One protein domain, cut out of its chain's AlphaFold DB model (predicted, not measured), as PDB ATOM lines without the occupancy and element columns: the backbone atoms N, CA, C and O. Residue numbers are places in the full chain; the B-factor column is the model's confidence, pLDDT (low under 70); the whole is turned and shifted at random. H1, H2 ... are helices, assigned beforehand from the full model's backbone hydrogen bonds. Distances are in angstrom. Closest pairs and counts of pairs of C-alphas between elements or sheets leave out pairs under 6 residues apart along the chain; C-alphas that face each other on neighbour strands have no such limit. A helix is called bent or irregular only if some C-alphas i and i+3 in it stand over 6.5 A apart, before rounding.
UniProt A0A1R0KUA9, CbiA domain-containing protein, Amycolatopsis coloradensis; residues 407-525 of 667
ATOM      1  N   PRO A 407     -20.399  14.034  46.905       83.19
ATOM      2  CA  PRO A 407     -21.402  13.107  47.467       83.19
ATOM      3  C   PRO A 407     -22.758  13.752  47.789       83.19
ATOM      4  O   PRO A 407     -23.795  13.226  47.392       83.19
ATOM      5  N   MET A 408     -22.766  14.899  48.480       90.62
ATOM      6  CA  MET A 408     -24.010  15.568  48.884       90.62
ATOM      7  C   MET A 408     -24.795  16.074  47.669       90.62
ATOM      8  O   MET A 408     -26.007  15.883  47.602       90.62
ATOM      9  N   LEU A 409     -24.129  16.688  46.681       88.12
ATOM     10  CA  LEU A 409     -24.852  17.167  45.502       88.12
ATOM     11  C   LEU A 409     -25.372  16.031  44.643       88.12
ATOM     12  O   LEU A 409     -26.460  16.174  44.105       88.12
ATOM     13  N   ALA A 410     -24.647  14.916  44.532       86.81
ATOM     14  CA  ALA A 410     -25.164  13.736  43.849       86.81
ATOM     15  C   ALA A 410     -26.423  13.215  44.560       86.81
ATOM     16  O   ALA A 410     -27.444  13.000  43.916       86.81
ATOM     17  N   TRP A 411     -26.389  13.121  45.892       92.25
ATOM     18  CA  TRP A 411     -27.530  12.689  46.701       92.25
ATOM     19  C   TRP A 411     -28.758  13.599  46.542       92.25
ATOM     20  O   TRP A 411     -29.861  13.109  46.305       92.25
ATOM     21  N   LEU A 412     -28.568  14.923  46.608       93.31
ATOM     22  CA  LEU A 412     -29.643  15.896  46.402       93.31
ATOM     23  C   LEU A 412     -30.144  15.914  44.958       93.31
ATOM     24  O   LEU A 412     -31.344  16.007  44.738       93.31
ATOM     25  N   THR A 413     -29.250  15.834  43.974       91.81
ATOM     26  CA  THR A 413     -29.607  15.950  42.552       91.81
ATOM     27  C   THR A 413     -30.362  14.725  42.064       91.81
ATOM     28  O   THR A 413     -31.402  14.884  41.431       91.81
ATOM     29  N   GLU A 414     -29.886  13.521  42.383       90.44
ATOM     30  CA  GLU A 414     -30.575  12.289  41.988       90.44
ATOM     31  C   GLU A 414     -31.894  12.135  42.752       90.44
ATOM     32  O   GLU A 414     -32.934  11.928  42.131       90.44
ATOM     33  N   GLY A 415     -31.903  12.373  44.072       93.25
ATOM     34  CA  GLY A 415     -33.139  12.343  44.857       93.25
ATOM     35  C   GLY A 415     -34.181  13.360  44.377       93.25
ATOM     36  O   GLY A 415     -35.366  13.040  44.292       93.25
ATOM     37  N   PHE A 416     -33.753  14.575  44.015       94.81
ATOM     38  CA  PHE A 416     -34.653  15.603  43.492       94.81
ATOM     39  C   PHE A 416     -35.175  15.262  42.097       94.81
ATOM     40  O   PHE A 416     -36.357  15.461  41.831       94.81
ATOM     41  N   ARG A 417     -34.328  14.713  41.217       90.25
ATOM     42  CA  ARG A 417     -34.737  14.266  39.880       90.25
ATOM     43  C   ARG A 417     -35.842  13.215  39.965       90.25
ATOM     44  O   ARG A 417     -36.871  13.384  39.319       90.25
ATOM     45  N   THR A 418     -35.661  12.180  40.788       90.12
ATOM     46  CA  THR A 418     -36.679  11.135  40.981       90.12
ATOM     47  C   THR A 418     -37.965  11.712  41.577       90.12
ATOM     48  O   THR A 418     -39.055  11.383  41.120       90.12
ATOM     49  N   PHE A 419     -37.852  12.628  42.544       93.94
ATOM     50  CA  PHE A 419     -39.006  13.288  43.157       93.94
ATOM     51  C   PHE A 419     -39.822  14.137  42.169       93.94
ATOM     52  O   PHE A 419     -41.051  14.055  42.164       93.94
ATOM     53  N   VAL A 420     -39.165  14.951  41.332       91.31
ATOM     54  CA  VAL A 420     -39.861  15.788  40.339       91.31
ATOM     55  C   VAL A 420     -40.534  14.924  39.284       91.31
ATOM     56  O   VAL A 420     -41.697  15.162  38.977       91.31
ATOM     57  N   ALA A 421     -39.843  13.901  38.782       87.94
ATOM     58  CA  ALA A 421     -40.416  13.006  37.788       87.94
ATOM     59  C   ALA A 421     -41.671  12.294  38.336       87.94
ATOM     60  O   ALA A 421     -42.688  12.234  37.653       87.94
ATOM     61  N   TYR A 422     -41.648  11.859  39.600       89.50
ATOM     62  CA  TYR A 422     -42.829  11.292  40.259       89.50
ATOM     63  C   TYR A 422     -43.983  12.294  40.385       89.50
ATOM     64  O   TYR A 422     -45.148  11.953  40.178       89.50
ATOM     65  N   CYS A 423     -43.679  13.560  40.680       89.88
ATOM     66  CA  CYS A 423     -44.694  14.610  40.753       89.88
ATOM     67  C   CYS A 423     -45.329  14.940  39.393       89.88
ATOM     68  O   CYS A 423     -46.491  15.347  39.374       89.88
ATOM     69  N   GLU A 424     -44.585  14.808  38.290       88.38
ATOM     70  CA  GLU A 424     -45.121  14.976  36.933       88.38
ATOM     71  C   GLU A 424     -46.091  13.848  36.567       88.38
ATOM     72  O   GLU A 424     -47.162  14.124  36.029       88.38
ATOM     73  N   GLU A 425     -45.759  12.599  36.906       86.62
ATOM     74  CA  GLU A 425     -46.637  11.449  36.654       86.62
ATOM     75  C   GLU A 425     -47.898  11.460  37.523       86.62
ATOM     76  O   GLU A 425     -48.978  11.108  37.054       86.62
ATOM     77  N   SER A 426     -47.789  11.927  38.767       83.88
ATOM     78  CA  SER A 426     -48.888  11.898  39.745       83.88
ATOM     79  C   SER A 426     -49.953  12.993  39.539       83.88
ATOM     80  O   SER A 426     -50.680  13.322  40.474       83.88
ATOM     81  N   GLU A 427     -50.013  13.629  38.361       86.56
ATOM     82  CA  GLU A 427     -50.980  14.678  37.969       86.56
ATOM     83  C   GLU A 427     -51.247  15.778  39.032       86.56
ATOM     84  O   GLU A 427     -52.339  16.347  39.112       86.56
ATOM     85  N   GLY A 428     -50.243  16.126  39.846       75.94
ATOM     86  CA  GLY A 428     -50.344  17.186  40.857       75.94
ATOM     87  C   GLY A 428     -50.611  16.733  42.299       75.94
ATOM     88  O   GLY A 428     -50.841  17.588  43.161       75.94
ATOM     89  N   GLU A 429     -50.521  15.437  42.619       87.56
ATOM     90  CA  GLU A 429     -50.568  14.919  44.002       87.56
ATOM     91  C   GLU A 429     -49.272  15.188  44.805       87.56
ATOM     92  O   GLU A 429     -48.685  14.313  45.446       87.56
ATOM     93  N   HIS A 430     -48.809  16.441  44.815       89.88
ATOM     94  CA  HIS A 430     -47.526  16.825  45.417       89.88
ATOM     95  C   HIS A 430     -47.433  16.527  46.921       89.88
ATOM     96  O   HIS A 430     -46.350  16.232  47.422       89.88
ATOM     97  N   GLU A 431     -48.544  16.587  47.661       87.06
ATOM     98  CA  GLU A 431     -48.541  16.281  49.098       87.06
ATOM     99  C   GLU A 431     -48.201  14.809  49.377       87.06
ATOM    100  O   GLU A 431     -47.428  14.529  50.296       87.06
ATOM    101  N   ALA A 432     -48.706  13.879  48.559       85.12
ATOM    102  CA  ALA A 432     -48.407  12.455  48.688       85.12
ATOM    103  C   ALA A 432     -46.931  12.170  48.370       85.12
ATOM    104  O   ALA A 432     -46.247  11.495  49.143       85.12
ATOM    105  N   ALA A 433     -46.406  12.782  47.304       90.12
ATOM    106  CA  ALA A 433     -44.997  12.689  46.937       90.12
ATOM    107  C   ALA A 433     -44.066  13.224  48.046       90.12
ATOM    108  O   ALA A 433     -43.017  12.640  48.324       90.12
ATOM    109  N   ILE A 434     -44.440  14.323  48.715       91.94
ATOM    110  CA  ILE A 434     -43.657  14.897  49.822       91.94
ATOM    111  C   ILE A 434     -43.635  13.954  51.033       91.94
ATOM    112  O   ILE A 434     -42.588  13.793  51.664       91.94
ATOM    113  N   GLU A 435     -44.757  13.317  51.375       89.56
ATOM    114  CA  GLU A 435     -44.786  12.325  52.458       89.56
ATOM    115  C   GLU A 435     -43.943  11.089  52.127       89.56
ATOM    116  O   GLU A 435     -43.171  10.622  52.971       89.56
ATOM    117  N   LEU A 436     -44.008  10.612  50.881       89.06
ATOM    118  CA  LEU A 436     -43.165   9.523  50.394       89.06
ATOM    119  C   LEU A 436     -41.673   9.883  50.492       89.06
ATOM    120  O   LEU A 436     -40.865   9.080  50.963       89.06
ATOM    121  N   LEU A 437     -41.311  11.128  50.169       94.31
ATOM    122  CA  LEU A 437     -39.945  11.645  50.280       94.31
ATOM    123  C   LEU A 437     -39.448  11.684  51.727       94.31
ATOM    124  O   LEU A 437     -38.311  11.302  51.999       94.31
ATOM    125  N   ARG A 438     -40.304  12.066  52.682       91.62
ATOM    126  CA  ARG A 438     -39.972  12.018  54.120       91.62
ATOM    127  C   ARG A 438     -39.762  10.590  54.619       91.62
ATOM    128  O   ARG A 438     -38.980  10.362  55.545       91.62
ATOM    129  N   LEU A 439     -40.488   9.619  54.068       88.31
ATOM    130  CA  LEU A 439     -40.281   8.203  54.376       88.31
ATOM    131  C   LEU A 439     -38.980   7.687  53.750       88.31
ATOM    132  O   LEU A 439     -38.218   7.008  54.439       88.31
ATOM    133  N   ALA A 440     -38.682   8.078  52.511       91.50
ATOM    134  CA  ALA A 440     -37.441   7.744  51.818       91.50
ATOM    135  C   ALA A 440     -36.212   8.298  52.547       91.50
ATOM    136  O   ALA A 440     -35.279   7.550  52.818       91.50
ATOM    137  N   ALA A 441     -36.244   9.565  52.968       90.81
ATOM    138  CA  ALA A 441     -35.158  10.196  53.716       90.81
ATOM    139  C   ALA A 441     -34.878   9.479  55.053       90.81
ATOM    140  O   ALA A 441     -33.730   9.150  55.361       90.81
ATOM    141  N   ARG A 442     -35.934   9.124  55.805       87.19
ATOM    142  CA  ARG A 442     -35.817   8.321  57.038       87.19
ATOM    143  C   ARG A 442     -35.294   6.910  56.776       87.19
ATOM    144  O   ARG A 442     -34.511   6.383  57.563       87.19
ATOM    145  N   ARG A 443     -35.716   6.285  55.674       86.50
ATOM    146  CA  ARG A 443     -35.208   4.977  55.245       86.50
ATOM    147  C   ARG A 443     -33.721   5.064  54.915       86.50
ATOM    148  O   ARG A 443     -32.970   4.253  55.441       86.50
ATOM    149  N   THR A 444     -33.292   6.061  54.144       83.19
ATOM    150  CA  THR A 444     -31.881   6.327  53.830       83.19
ATOM    151  C   THR A 444     -31.034   6.499  55.087       83.19
ATOM    152  O   THR A 444     -29.953   5.918  55.166       83.19
ATOM    153  N   GLU A 445     -31.527   7.216  56.100       78.75
ATOM    154  CA  GLU A 445     -30.835   7.358  57.387       78.75
ATOM    155  C   GLU A 445     -30.626   6.003  58.086       78.75
ATOM    156  O   GLU A 445     -29.558   5.735  58.638       78.75
ATOM    157  N   TYR A 446     -31.623   5.116  58.024       72.81
ATOM    158  CA  TYR A 446     -31.576   3.817  58.694       72.81
ATOM    159  C   TYR A 446     -30.806   2.742  57.907       72.81
ATOM    160  O   TYR A 446     -30.174   1.867  58.500       72.81
ATOM    161  N   THR A 447     -30.870   2.766  56.573       75.94
ATOM    162  CA  THR A 447     -30.337   1.705  55.698       75.94
ATOM    163  C   THR A 447     -29.033   2.084  54.995       75.94
ATOM    164  O   THR A 447     -28.295   1.198  54.551       75.94
ATOM    165  N   GLY A 448     -28.733   3.381  54.879       78.62
ATOM    166  CA  GLY A 448     -27.651   3.913  54.048       78.62
ATOM    167  C   GLY A 448     -27.905   3.785  52.539       78.62
ATOM    168  O   GLY A 448     -26.962   3.889  51.754       78.62
ATOM    169  N   GLU A 449     -29.141   3.495  52.127       82.75
ATOM    170  CA  GLU A 449     -29.558   3.434  50.722       82.75
ATOM    171  C   GLU A 449     -29.607   4.849  50.107       82.75
ATOM    172  O   GLU A 449     -30.078   5.767  50.783       82.75
ATOM    173  N   PRO A 450     -29.141   5.063  48.858       89.06
ATOM    174  CA  PRO A 450     -29.299   6.344  48.158       89.06
ATOM    175  C   PRO A 450     -30.752   6.842  48.172       89.06
ATOM    176  O   PRO A 450     -31.678   6.032  48.102       89.06
ATOM    177  N   LEU A 451     -30.957   8.159  48.295       91.06
ATOM    178  CA  LEU A 451     -32.290   8.750  48.476       91.06
ATOM    179  C   LEU A 451     -33.230   8.454  47.304       91.06
ATOM    180  O   LEU A 451     -34.394   8.141  47.530       91.06
ATOM    181  N   ASP A 452     -32.718   8.508  46.078       92.31
ATOM    182  CA  ASP A 452     -33.428   8.159  44.846       92.31
ATOM    183  C   ASP A 452     -33.927   6.705  44.863       92.31
ATOM    184  O   ASP A 452     -35.097   6.449  44.582       92.31
ATOM    185  N   LEU A 453     -33.082   5.756  45.283       89.31
ATOM    186  CA  LEU A 453     -33.449   4.337  45.358       89.31
ATOM    187  C   LEU A 453     -34.426   4.047  46.499       89.31
ATOM    188  O   LEU A 453     -35.376   3.289  46.322       89.31
ATOM    189  N   ALA A 454     -34.220   4.672  47.662       87.00
ATOM    190  CA  ALA A 454     -35.143   4.555  48.785       87.00
ATOM    191  C   ALA A 454     -36.525   5.128  48.434       87.00
ATOM    192  O   ALA A 454     -37.539   4.564  48.845       87.00
ATOM    193  N   PHE A 455     -36.560   6.221  47.668       91.50
ATOM    194  CA  PHE A 455     -37.789   6.834  47.176       91.50
ATOM    195  C   PHE A 455     -38.486   5.949  46.146       91.50
ATOM    196  O   PHE A 455     -39.662   5.651  46.317       91.50
ATOM    197  N   GLN A 456     -37.755   5.457  45.144       88.94
ATOM    198  CA  GLN A 456     -38.292   4.563  44.117       88.94
ATOM    199  C   GLN A 456     -38.863   3.273  44.717       88.94
ATOM    200  O   GLN A 456     -39.982   2.893  44.394       88.94
ATOM    201  N   ALA A 457     -38.141   2.637  45.642       85.88
ATOM    202  CA  ALA A 457     -38.616   1.422  46.296       85.88
ATOM    203  C   ALA A 457     -39.916   1.650  47.079       85.88
ATOM    204  O   ALA A 457     -40.761   0.766  47.127       85.88
ATOM    205  N   LEU A 458     -40.073   2.822  47.700       87.38
ATOM    206  CA  LEU A 458     -41.317   3.167  48.379       87.38
ATOM    207  C   LEU A 458     -42.423   3.504  47.378       87.38
ATOM    208  O   LEU A 458     -43.545   3.090  47.610       87.38
ATOM    209  N   ALA A 459     -42.133   4.204  46.280       85.88
ATOM    210  CA  ALA A 459     -43.121   4.497  45.237       85.88
ATOM    211  C   ALA A 459     -43.713   3.207  44.643       85.88
ATOM    212  O   ALA A 459     -44.930   3.082  44.550       85.88
ATOM    213  N   GLU A 460     -42.859   2.217  44.358       84.31
ATOM    214  CA  GLU A 460     -43.272   0.900  43.854       84.31
ATOM    215  C   GLU A 460     -44.213   0.159  44.821       84.31
ATOM    216  O   GLU A 460     -45.120  -0.533  44.374       84.31
ATOM    217  N   ASP A 461     -44.045   0.328  46.138       83.44
ATOM    218  CA  ASP A 461     -44.924  -0.290  47.143       83.44
ATOM    219  C   ASP A 461     -46.343   0.331  47.162       83.44
ATOM    220  O   ASP A 461     -47.273  -0.268  47.712       83.44
ATOM    221  N   PHE A 462     -46.518   1.535  46.600       74.12
ATOM    222  CA  PHE A 462     -47.806   2.238  46.527       74.12
ATOM    223  C   PHE A 462     -48.528   2.064  45.184       74.12
ATOM    224  O   PHE A 462     -49.717   2.382  45.097       74.12
ATOM    225  N   GLU A 463     -47.855   1.526  44.171       72.88
ATOM    226  CA  GLU A 463     -48.404   1.309  42.834       72.88
ATOM    227  C   GLU A 463     -48.753  -0.167  42.594       72.88
ATOM    228  O   GLU A 463     -48.372  -1.062  43.349       72.88
ATOM    229  N   SER A 464     -49.572  -0.443  41.574       70.69
ATOM    230  CA  SER A 464     -49.938  -1.823  41.248       70.69
ATOM    231  C   SER A 464     -48.730  -2.576  40.661       70.69
ATOM    232  O   SER A 464     -47.881  -1.966  40.016       70.69
ATOM    233  N   GLU A 465     -48.629  -3.899  40.865       61.69
ATOM    234  CA  GLU A 465     -47.476  -4.709  40.404       61.69
ATOM    235  C   GLU A 465     -47.177  -4.561  38.895       61.69
ATOM    236  O   GLU A 465     -46.033  -4.756  38.486       61.69
ATOM    237  N   ASP A 466     -48.175  -4.192  38.082       63.31
ATOM    238  CA  ASP A 466     -48.032  -3.982  36.636       63.31
ATOM    239  C   ASP A 466     -47.382  -2.621  36.276       63.31
ATOM    240  O   ASP A 466     -46.818  -2.485  35.188       63.31
ATOM    241  N   ASP A 467     -47.397  -1.632  37.180       61.44
ATOM    242  CA  ASP A 467     -46.889  -0.268  36.940       61.44
ATOM    243  C   ASP A 467     -45.418  -0.096  37.382       61.44
ATOM    244  O   ASP A 467     -44.648   0.640  36.759       61.44
ATOM    245  N   ALA A 468     -44.976  -0.867  38.383       57.75
ATOM    246  CA  ALA A 468     -43.649  -0.751  38.998       57.75
ATOM    247  C   ALA A 468     -42.466  -0.999  38.031       57.75
ATOM    248  O   ALA A 468     -41.384  -0.427  38.189       57.75
ATOM    249  N   GLU A 469     -42.631  -1.857  37.017       56.00
ATOM    250  CA  GLU A 469     -41.565  -2.153  36.046       56.00
ATOM    251  C   GLU A 469     -41.404  -1.040  34.993       56.00
ATOM    252  O   GLU A 469     -40.273  -0.698  34.634       56.00
ATOM    253  N   LEU A 470     -42.511  -0.415  34.570       55.38
ATOM    254  CA  LEU A 470     -42.521   0.752  33.673       55.38
ATOM    255  C   LEU A 470     -41.884   1.973  34.346       55.38
ATOM    256  O   LEU A 470     -41.045   2.652  33.754       55.38
ATOM    257  N   VAL A 471     -42.214   2.171  35.617       56.12
ATOM    258  CA  VAL A 471     -41.675   3.200  36.511       56.12
ATOM    259  C   VAL A 471     -40.150   3.078  36.637       56.12
ATOM    260  O   VAL A 471     -39.422   4.061  36.469       56.12
ATOM    261  N   ARG A 472     -39.599   1.866  36.798       57.44
ATOM    262  CA  ARG A 472     -38.133   1.672  36.853       57.44
ATOM    263  C   ARG A 472     -37.382   2.071  35.594       57.44
ATOM    264  O   ARG A 472     -36.257   2.575  35.699       57.44
ATOM    265  N   GLU A 473     -37.943   1.783  34.426       58.94
ATOM    266  CA  GLU A 473     -37.296   2.083  33.148       58.94
ATOM    267  C   GLU A 473     -37.437   3.568  32.787       58.94
ATOM    268  O   GLU A 473     -36.487   4.166  32.277       58.94
ATOM    269  N   TYR A 474     -38.565   4.186  33.148       62.88
ATOM    270  CA  TYR A 474     -38.844   5.596  32.897       62.88
ATOM    271  C   TYR A 474     -37.945   6.538  33.720       62.88
ATOM    272  O   TYR A 474     -37.292   7.422  33.158       62.88
ATOM    273  N   TYR A 475     -37.784   6.303  35.029       60.97
ATOM    274  CA  TYR A 475     -37.054   7.233  35.906       60.97
ATOM    275  C   TYR A 475     -35.529   7.262  35.724       60.97
ATOM    276  O   TYR A 475     -34.885   8.239  36.105       60.97
ATOM    277  N   ARG A 476     -34.918   6.237  35.115       54.31
ATOM    278  CA  ARG A 476     -33.452   6.180  34.921       54.31
ATOM    279  C   ARG A 476     -32.931   7.048  33.771       54.31
ATOM    280  O   ARG A 476     -31.716   7.182  33.636       54.31
ATOM    281  N   GLY A 477     -33.813   7.605  32.937       56.47
ATOM    282  CA  GLY A 477     -33.434   8.280  31.689       56.47
ATOM    283  C   GLY A 477     -33.776   9.767  31.588       56.47
ATOM    284  O   GLY A 477     -33.411  10.389  30.589       56.47
ATOM    285  N   ILE A 478     -34.475  10.351  32.564       66.12
ATOM    286  CA  ILE A 478     -34.989  11.722  32.442       66.12
ATOM    287  C   ILE A 478     -33.903  12.733  32.810       66.12
ATOM    288  O   ILE A 478     -33.471  12.814  33.961       66.12
ATOM    289  N   SER A 479     -33.475  13.537  31.832       71.06
ATOM    290  CA  SER A 479     -32.671  14.725  32.132       71.06
ATOM    291  C   SER A 479     -33.543  15.782  32.803       71.06
ATOM    292  O   SER A 479     -34.676  16.008  32.376       71.06
ATOM    293  N   LEU A 480     -32.993  16.486  33.797       64.50
ATOM    294  CA  LEU A 480     -33.675  17.607  34.457       64.50
ATOM    295  C   LEU A 480     -34.068  18.714  33.462       64.50
ATOM    296  O   LEU A 480     -35.004  19.462  33.717       64.50
ATOM    297  N   ASP A 481     -33.388  18.798  32.316       70.38
ATOM    298  CA  ASP A 481     -33.645  19.807  31.280       70.38
ATOM    299  C   ASP A 481     -34.925  19.550  30.475       70.38
ATOM    300  O   ASP A 481     -35.363  20.423  29.725       70.38
ATOM    301  N   LEU A 482     -35.505  18.353  30.607       70.62
ATOM    302  CA  LEU A 482     -36.772  17.984  29.977       70.62
ATOM    303  C   LEU A 482     -37.985  18.271  30.874       70.62
ATOM    304  O   LEU A 482     -39.107  18.221  30.376       70.62
ATOM    305  N   LEU A 483     -37.756  18.579  32.154       75.50
ATOM    306  CA  LEU A 483     -38.798  18.847  33.144       75.50
ATOM    307  C   LEU A 483     -39.264  20.306  33.065       75.50
ATOM    308  O   LEU A 483     -38.500  21.206  32.694       75.50
ATOM    309  N   ASP A 484     -40.515  20.559  33.447       83.62
ATOM    310  CA  ASP A 484     -41.052  21.922  33.481       83.62
ATOM    311  C   ASP A 484     -40.274  22.785  34.496       83.62
ATOM    312  O   ASP A 484     -40.209  22.489  35.693       83.62
ATOM    313  N   ARG A 485     -39.678  23.890  34.026       82.56
ATOM    314  CA  ARG A 485     -38.894  24.809  34.869       82.56
ATOM    315  C   ARG A 485     -39.714  25.405  36.006       82.56
ATOM    316  O   ARG A 485     -39.165  25.594  37.095       82.56
ATOM    317  N   ASP A 486     -40.985  25.710  35.766       85.75
ATOM    318  CA  ASP A 486     -41.854  26.300  36.784       85.75
ATOM    319  C   ASP A 486     -42.171  25.260  37.868       85.75
ATOM    320  O   ASP A 486     -42.189  25.579  39.062       85.75
ATOM    321  N   LEU A 487     -42.315  23.990  37.475       84.19
ATOM    322  CA  LEU A 487     -42.489  22.873  38.399       84.19
ATOM    323  C   LEU A 487     -41.221  22.621  39.227       84.19
ATOM    324  O   LEU A 487     -41.295  22.544  40.455       84.19
ATOM    325  N   VAL A 488     -40.050  22.578  38.583       86.00
ATOM    326  CA  VAL A 488     -38.746  22.433  39.251       86.00
ATOM    327  C   VAL A 488     -38.539  23.525  40.306       86.00
ATOM    328  O   VAL A 488     -38.160  23.228  41.440       86.00
ATOM    329  N   GLN A 489     -38.834  24.786  39.979       89.38
ATOM    330  CA  GLN A 489     -38.729  25.888  40.942       89.38
ATOM    331  C   GLN A 489     -39.735  25.758  42.092       89.38
ATOM    332  O   GLN A 489     -39.389  26.017  43.247       89.38
ATOM    333  N   THR A 490     -40.961  25.322  41.796       91.00
ATOM    334  CA  THR A 490     -42.028  25.145  42.794       91.00
ATOM    335  C   THR A 490     -41.697  24.033  43.795       91.00
ATOM    336  O   THR A 490     -41.941  24.180  44.994       91.00
ATOM    337  N   LEU A 491     -41.098  22.934  43.328       92.50
ATOM    338  CA  LEU A 491     -40.827  21.739  44.131       92.50
ATOM    339  C   LEU A 491     -39.515  21.788  44.926       92.50
ATOM    340  O   LEU A 491     -39.334  21.009  45.864       92.50
ATOM    341  N   GLN A 492     -38.616  22.725  44.618       93.81
ATOM    342  CA  GLN A 492     -37.293  22.801  45.244       93.81
ATOM    343  C   GLN A 492     -37.341  23.053  46.761       93.81
ATOM    344  O   GLN A 492     -36.608  22.424  47.527       93.81
ATOM    345  N   ALA A 493     -38.187  23.984  47.216       93.69
ATOM    346  CA  ALA A 493     -38.301  24.300  48.639       93.69
ATOM    347  C   ALA A 493     -38.963  23.163  49.450       93.69
ATOM    348  O   ALA A 493     -38.380  22.776  50.468       93.69
ATOM    349  N   PRO A 494     -40.094  22.571  49.008       91.12
ATOM    350  CA  PRO A 494     -40.676  21.393  49.655       91.12
ATOM    351  C   PRO A 494     -39.730  20.192  49.722       91.12
ATOM    352  O   PRO A 494     -39.649  19.550  50.771       91.12
ATOM    353  N   PHE A 495     -38.977  19.921  48.647       95.50
ATOM    354  CA  PHE A 495     -37.982  18.849  48.622       95.50
ATOM    355  C   PHE A 495     -36.937  19.041  49.720       95.50
ATOM    356  O   PHE A 495     -36.768  18.175  50.575       95.50
ATOM    357  N   LEU A 496     -36.280  20.207  49.750       96.38
ATOM    358  CA  LEU A 496     -35.222  20.477  50.724       96.38
ATOM    359  C   LEU A 496     -35.730  20.444  52.162       96.38
ATOM    360  O   LEU A 496     -35.025  19.941  53.029       96.38
ATOM    361  N   GLN A 497     -36.951  20.921  52.411       94.75
ATOM    362  CA  GLN A 497     -37.569  20.830  53.731       94.75
ATOM    363  C   GLN A 497     -37.823  19.373  54.148       94.75
ATOM    364  O   GLN A 497     -37.677  19.037  55.319       94.75
ATOM    365  N   ALA A 498     -38.210  18.503  53.212       91.19
ATOM    366  CA  ALA A 498     -38.468  17.094  53.498       91.19
ATOM    367  C   ALA A 498     -37.190  16.298  53.806       91.19
ATOM    368  O   ALA A 498     -37.250  15.348  54.584       91.19
ATOM    369  N   VAL A 499     -36.053  16.689  53.222       94.50
ATOM    370  CA  VAL A 499     -34.774  15.979  53.376       94.50
ATOM    371  C   VAL A 499     -33.809  16.644  54.362       94.50
ATOM    372  O   VAL A 499     -32.724  16.114  54.579       94.50
ATOM    373  N   GLU A 500     -34.169  17.788  54.956       95.06
ATOM    374  CA  GLU A 500     -33.252  18.606  55.763       95.06
ATOM    375  C   GLU A 500     -32.671  17.848  56.961       95.06
ATOM    376  O   GLU A 500     -31.453  17.838  57.143       95.06
ATOM    377  N   ASP A 501     -33.517  17.193  57.757       91.38
ATOM    378  CA  ASP A 501     -33.074  16.490  58.964       91.38
ATOM    379  C   ASP A 501     -32.135  15.323  58.616       91.38
ATOM    380  O   ASP A 501     -31.044  15.213  59.180       91.38
ATOM    381  N   SER A 502     -32.505  14.501  57.627       89.25
ATOM    382  CA  SER A 502     -31.681  13.374  57.167       89.25
ATOM    383  C   SER A 502     -30.394  13.844  56.485       89.25
ATOM    384  O   SER A 502     -29.331  13.276  56.719       89.25
ATOM    385  N   GLY A 503     -30.459  14.921  55.700       91.00
ATOM    386  CA  GLY A 503     -29.303  15.537  55.061       91.00
ATOM    387  C   GLY A 503     -28.298  16.087  56.075       91.00
ATOM    388  O   GLY A 503     -27.107  15.788  55.996       91.00
ATOM    389  N   ARG A 504     -28.769  16.812  57.097       92.69
ATOM    390  CA  ARG A 504     -27.921  17.265  58.216       92.69
ATOM    391  C   ARG A 504     -27.350  16.090  59.005       92.69
ATOM    392  O   ARG A 504     -26.184  16.141  59.390       92.69
ATOM    393  N   GLY A 505     -28.139  15.040  59.226       85.31
ATOM    394  CA  GLY A 505     -27.687  13.815  59.888       85.31
ATOM    395  C   GLY A 505     -26.578  13.093  59.117       85.31
ATOM    396  O   GLY A 505     -25.607  12.642  59.721       85.31
ATOM    397  N   GLN A 506     -26.692  13.026  57.787       84.94
ATOM    398  CA  GLN A 506     -25.771  12.283  56.926       84.94
ATOM    399  C   GLN A 506     -24.501  13.065  56.562       84.94
ATOM    400  O   GLN A 506     -23.422  12.475  56.519       84.94
ATOM    401  N   PHE A 507     -24.612  14.371  56.304       88.00
ATOM    402  CA  PHE A 507     -23.509  15.197  55.789       88.00
ATOM    403  C   PHE A 507     -22.940  16.182  56.822       88.00
ATOM    404  O   PHE A 507     -21.871  16.750  56.609       88.00
ATOM    405  N   GLY A 508     -23.600  16.380  57.966       91.06
ATOM    406  CA  GLY A 508     -23.083  17.201  59.059       91.06
ATOM    407  C   GLY A 508     -22.760  18.636  58.631       91.06
ATOM    408  O   GLY A 508     -23.650  19.397  58.255       91.06
ATOM    409  N   ALA A 509     -21.481  19.011  58.726       85.88
ATOM    410  CA  ALA A 509     -21.002  20.345  58.358       85.88
ATOM    411  C   ALA A 509     -20.962  20.584  56.839       85.88
ATOM    412  O   ALA A 509     -20.982  21.738  56.421       85.88
ATOM    413  N   ASP A 510     -20.956  19.516  56.037       86.62
ATOM    414  CA  ASP A 510     -20.926  19.588  54.573       86.62
ATOM    415  C   ASP A 510     -22.332  19.748  53.965       86.62
ATOM    416  O   ASP A 510     -22.472  19.809  52.745       86.62
ATOM    417  N   TRP A 511     -23.381  19.818  54.797       92.94
ATOM    418  CA  TRP A 511     -24.748  20.102  54.363       92.94
ATOM    419  C   TRP A 511     -24.890  21.557  53.883       92.94
ATOM    420  O   TRP A 511     -25.105  22.474  54.680       92.94
ATOM    421  N   ASP A 512     -24.802  21.747  52.567       93.50
ATOM    422  CA  ASP A 512     -24.922  23.027  51.863       93.50
ATOM    423  C   ASP A 512     -26.061  23.004  50.818       93.50
ATOM    424  O   ASP A 512     -25.831  22.880  49.606       93.50
ATOM    425  N   PRO A 513     -27.326  23.115  51.262       92.25
ATOM    426  CA  PRO A 513     -28.464  23.137  50.351       92.25
ATOM    427  C   PRO A 513     -28.470  24.385  49.458       92.25
ATOM    428  O   PRO A 513     -28.980  24.320  48.341       92.25
ATOM    429  N   ASP A 514     -27.893  25.507  49.896       92.50
ATOM    430  CA  ASP A 514     -27.842  26.743  49.107       92.50
ATOM    431  C   ASP A 514     -26.836  26.630  47.951       92.50
ATOM    432  O   ASP A 514     -27.144  27.036  46.824       92.50
ATOM    433  N   GLY A 515     -25.682  25.997  48.183       89.44
ATOM    434  CA  GLY A 515     -24.725  25.635  47.136       89.44
ATOM    435  C   GLY A 515     -25.320  24.678  46.101       89.44
ATOM    436  O   GLY A 515     -25.107  24.850  44.896       89.44
ATOM    437  N   TRP A 516     -26.155  23.726  46.536       93.00
ATOM    438  CA  TRP A 516     -26.924  22.884  45.615       93.00
ATOM    439  C   TRP A 516     -27.924  23.689  44.780       93.00
ATOM    440  O   TRP A 516     -27.938  23.541  43.557       93.00
ATOM    441  N   ARG A 517     -28.708  24.595  45.391       90.81
ATOM    442  CA  ARG A 517     -29.653  25.457  44.651       90.81
ATOM    443  C   ARG A 517     -28.949  26.294  43.588       90.81
ATOM    444  O   ARG A 517     -29.430  26.378  42.460       90.81
ATOM    445  N   ALA A 518     -27.809  26.890  43.938       86.06
ATOM    446  CA  ALA A 518     -27.002  27.668  43.005       86.06
ATOM    447  C   ALA A 518     -26.501  26.799  41.839       86.06
ATOM    448  O   ALA A 518     -26.589  27.209  40.682       86.06
ATOM    449  N   THR A 519     -26.051  25.575  42.126       85.12
ATOM    450  CA  THR A 519     -25.579  24.626  41.105       85.12
ATOM    451  C   THR A 519     -26.706  24.209  40.159       85.12
ATOM    452  O   THR A 519     -26.543  24.299  38.944       85.12
ATOM    453  N   LEU A 520     -27.876  23.850  40.699       82.19
ATOM    454  CA  LEU A 520     -29.051  23.440  39.925       82.19
ATOM    455  C   LEU A 520     -29.493  24.534  38.933       82.19
ATOM    456  O   LEU A 520     -29.770  24.254  37.771       82.19
ATOM    457  N   LEU A 521     -29.481  25.799  39.370       75.06
ATOM    458  CA  LEU A 521     -29.829  26.949  38.527       75.06
ATOM    459  C   LEU A 521     -28.783  27.244  37.441       75.06
ATOM    460  O   LEU A 521     -29.129  27.779  36.390       75.06
ATOM    461  N   THR A 522     -27.512  26.905  37.673       73.44
ATOM    462  CA  THR A 522     -26.419  27.180  36.723       73.44
ATOM    463  C   THR A 522     -26.387  26.152  35.585       73.44
ATOM    464  O   THR A 522     -26.148  26.515  34.428       73.44
ATOM    465  N   VAL A 523     -26.702  24.885  35.881       62.91
ATOM    466  CA  VAL A 523     -26.807  23.806  34.881       62.91
ATOM    467  C   VAL A 523     -27.903  24.120  33.854       62.91
ATOM    468  O   VAL A 523     -27.647  24.073  32.653       62.91
ATOM    469  N   SER A 524     -29.065  24.624  34.288       55.25
ATOM    470  CA  SER A 524     -30.164  24.988  33.376       55.25
ATOM    471  C   SER A 524     -29.904  26.211  32.473       55.25
ATOM    472  O   SER A 524     -30.675  26.457  31.539       55.25
ATOM    473  N   ILE A 525     -28.871  27.021  32.736       46.47
ATOM    474  CA  ILE A 525     -28.569  28.237  31.951       46.47
ATOM    475  C   ILE A 525     -27.492  27.971  30.893       46.47
ATOM    476  O   ILE A 525     -27.560  28.529  29.797       46.47
TER     477      ILE A 525
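Overview. This is residues 407 to 525 of the 667 residues of the protein "CbiA domain-containing protein" of Amycolatopsis coloradensis (UniProt A0A1R0KUA9). The longest helix, H5, runs beside H1 and H2 in a bundle of three helices, with H1 through the middle of the domain and H3 packed on H1 and H2 on the side away from H5. The short helix H4 and the closing helix H6 sit at opposite sides of this body. The printed part has 119 residues with six named helices, H1 to H6 in order along the chain, and no named strand: the class is all helix. The whole is compact, with a radius of gyration of the C-alphas of 13.6 A and spans of 42 by 35 by 23 A.

Along the chain. H5, residues 485 to 510, begins at C-alpha 485 (-38.894, 24.809, 34.869) and measures 27.2 A. It is irregular, with C-alphas 506 and 509 9.5 A apart, and has a kink of 91 degrees near residue 504. H1, residues 408 to 425, begins at C-alpha 408 (-24.010, 15.568, 48.884) and measures 26.0 A. H2, residues 430 to 447, measures 25.1 A. H3 spans residues 451 to 462, and H4 residues 468 to 475. H6, residues 513 to 525, measures 19.1 A and ends at C-alpha 525 (-28.569, 28.237, 31.951).

Arrangement. H1, H2 and H5 form a bundle, three helices side by side. H5, with residues 494 to 506 alone, touches H2, closest at the C-alphas of Arg 438 and Ala 498, 5.3 A; they run the same way at a shallow tilt of 22 degrees. H5 touches H1, closest at the C-alphas of Val 420 and Val 488, 6.8 A, running opposite ways at a tilt of 37 degrees, only just steep. H1, the hub, touches H2, H3, H5 and H6. H1 and H2 are a helical hairpin, with the C-alphas of Cys 423 and His 430 closest at 5.9 A. H3 touches H1, closest at the C-alphas of Gly 415 and Asp 452, 4.2 A. H3 also touches H2, closest at the C-alphas of Ala 440 and Phe 455, 4.7 A, at a steep tilt of 60 degrees. H3 and H4, a helical hairpin, only just touch, with 3 pairs of C-alphas within 8 A, the closest being those of Glu 460 and Ala 468, 5.1 A. H6 only just touches H1, with 3 such pairs, the closest those of Leu 409 and Trp 516, 6.1 A. H4 and H6 are apart. In H1, H2 and H4 every O i to N i+4 pair is within hydrogen-bond range; in H3 it is 7 of 8, in H5 16 of 22, in H6 7 of 9.

Size, cuts and confidence. The two C-alphas farthest apart are those of Asp 466 and Ala 509, 42.4 A. The printed part has no cut. The link from H4 to H5 is short, the other links are tight. Mean pLDDT of the printed part is 82.9; it is under 70 at residues 465 to 478, 480 and 523 to 525.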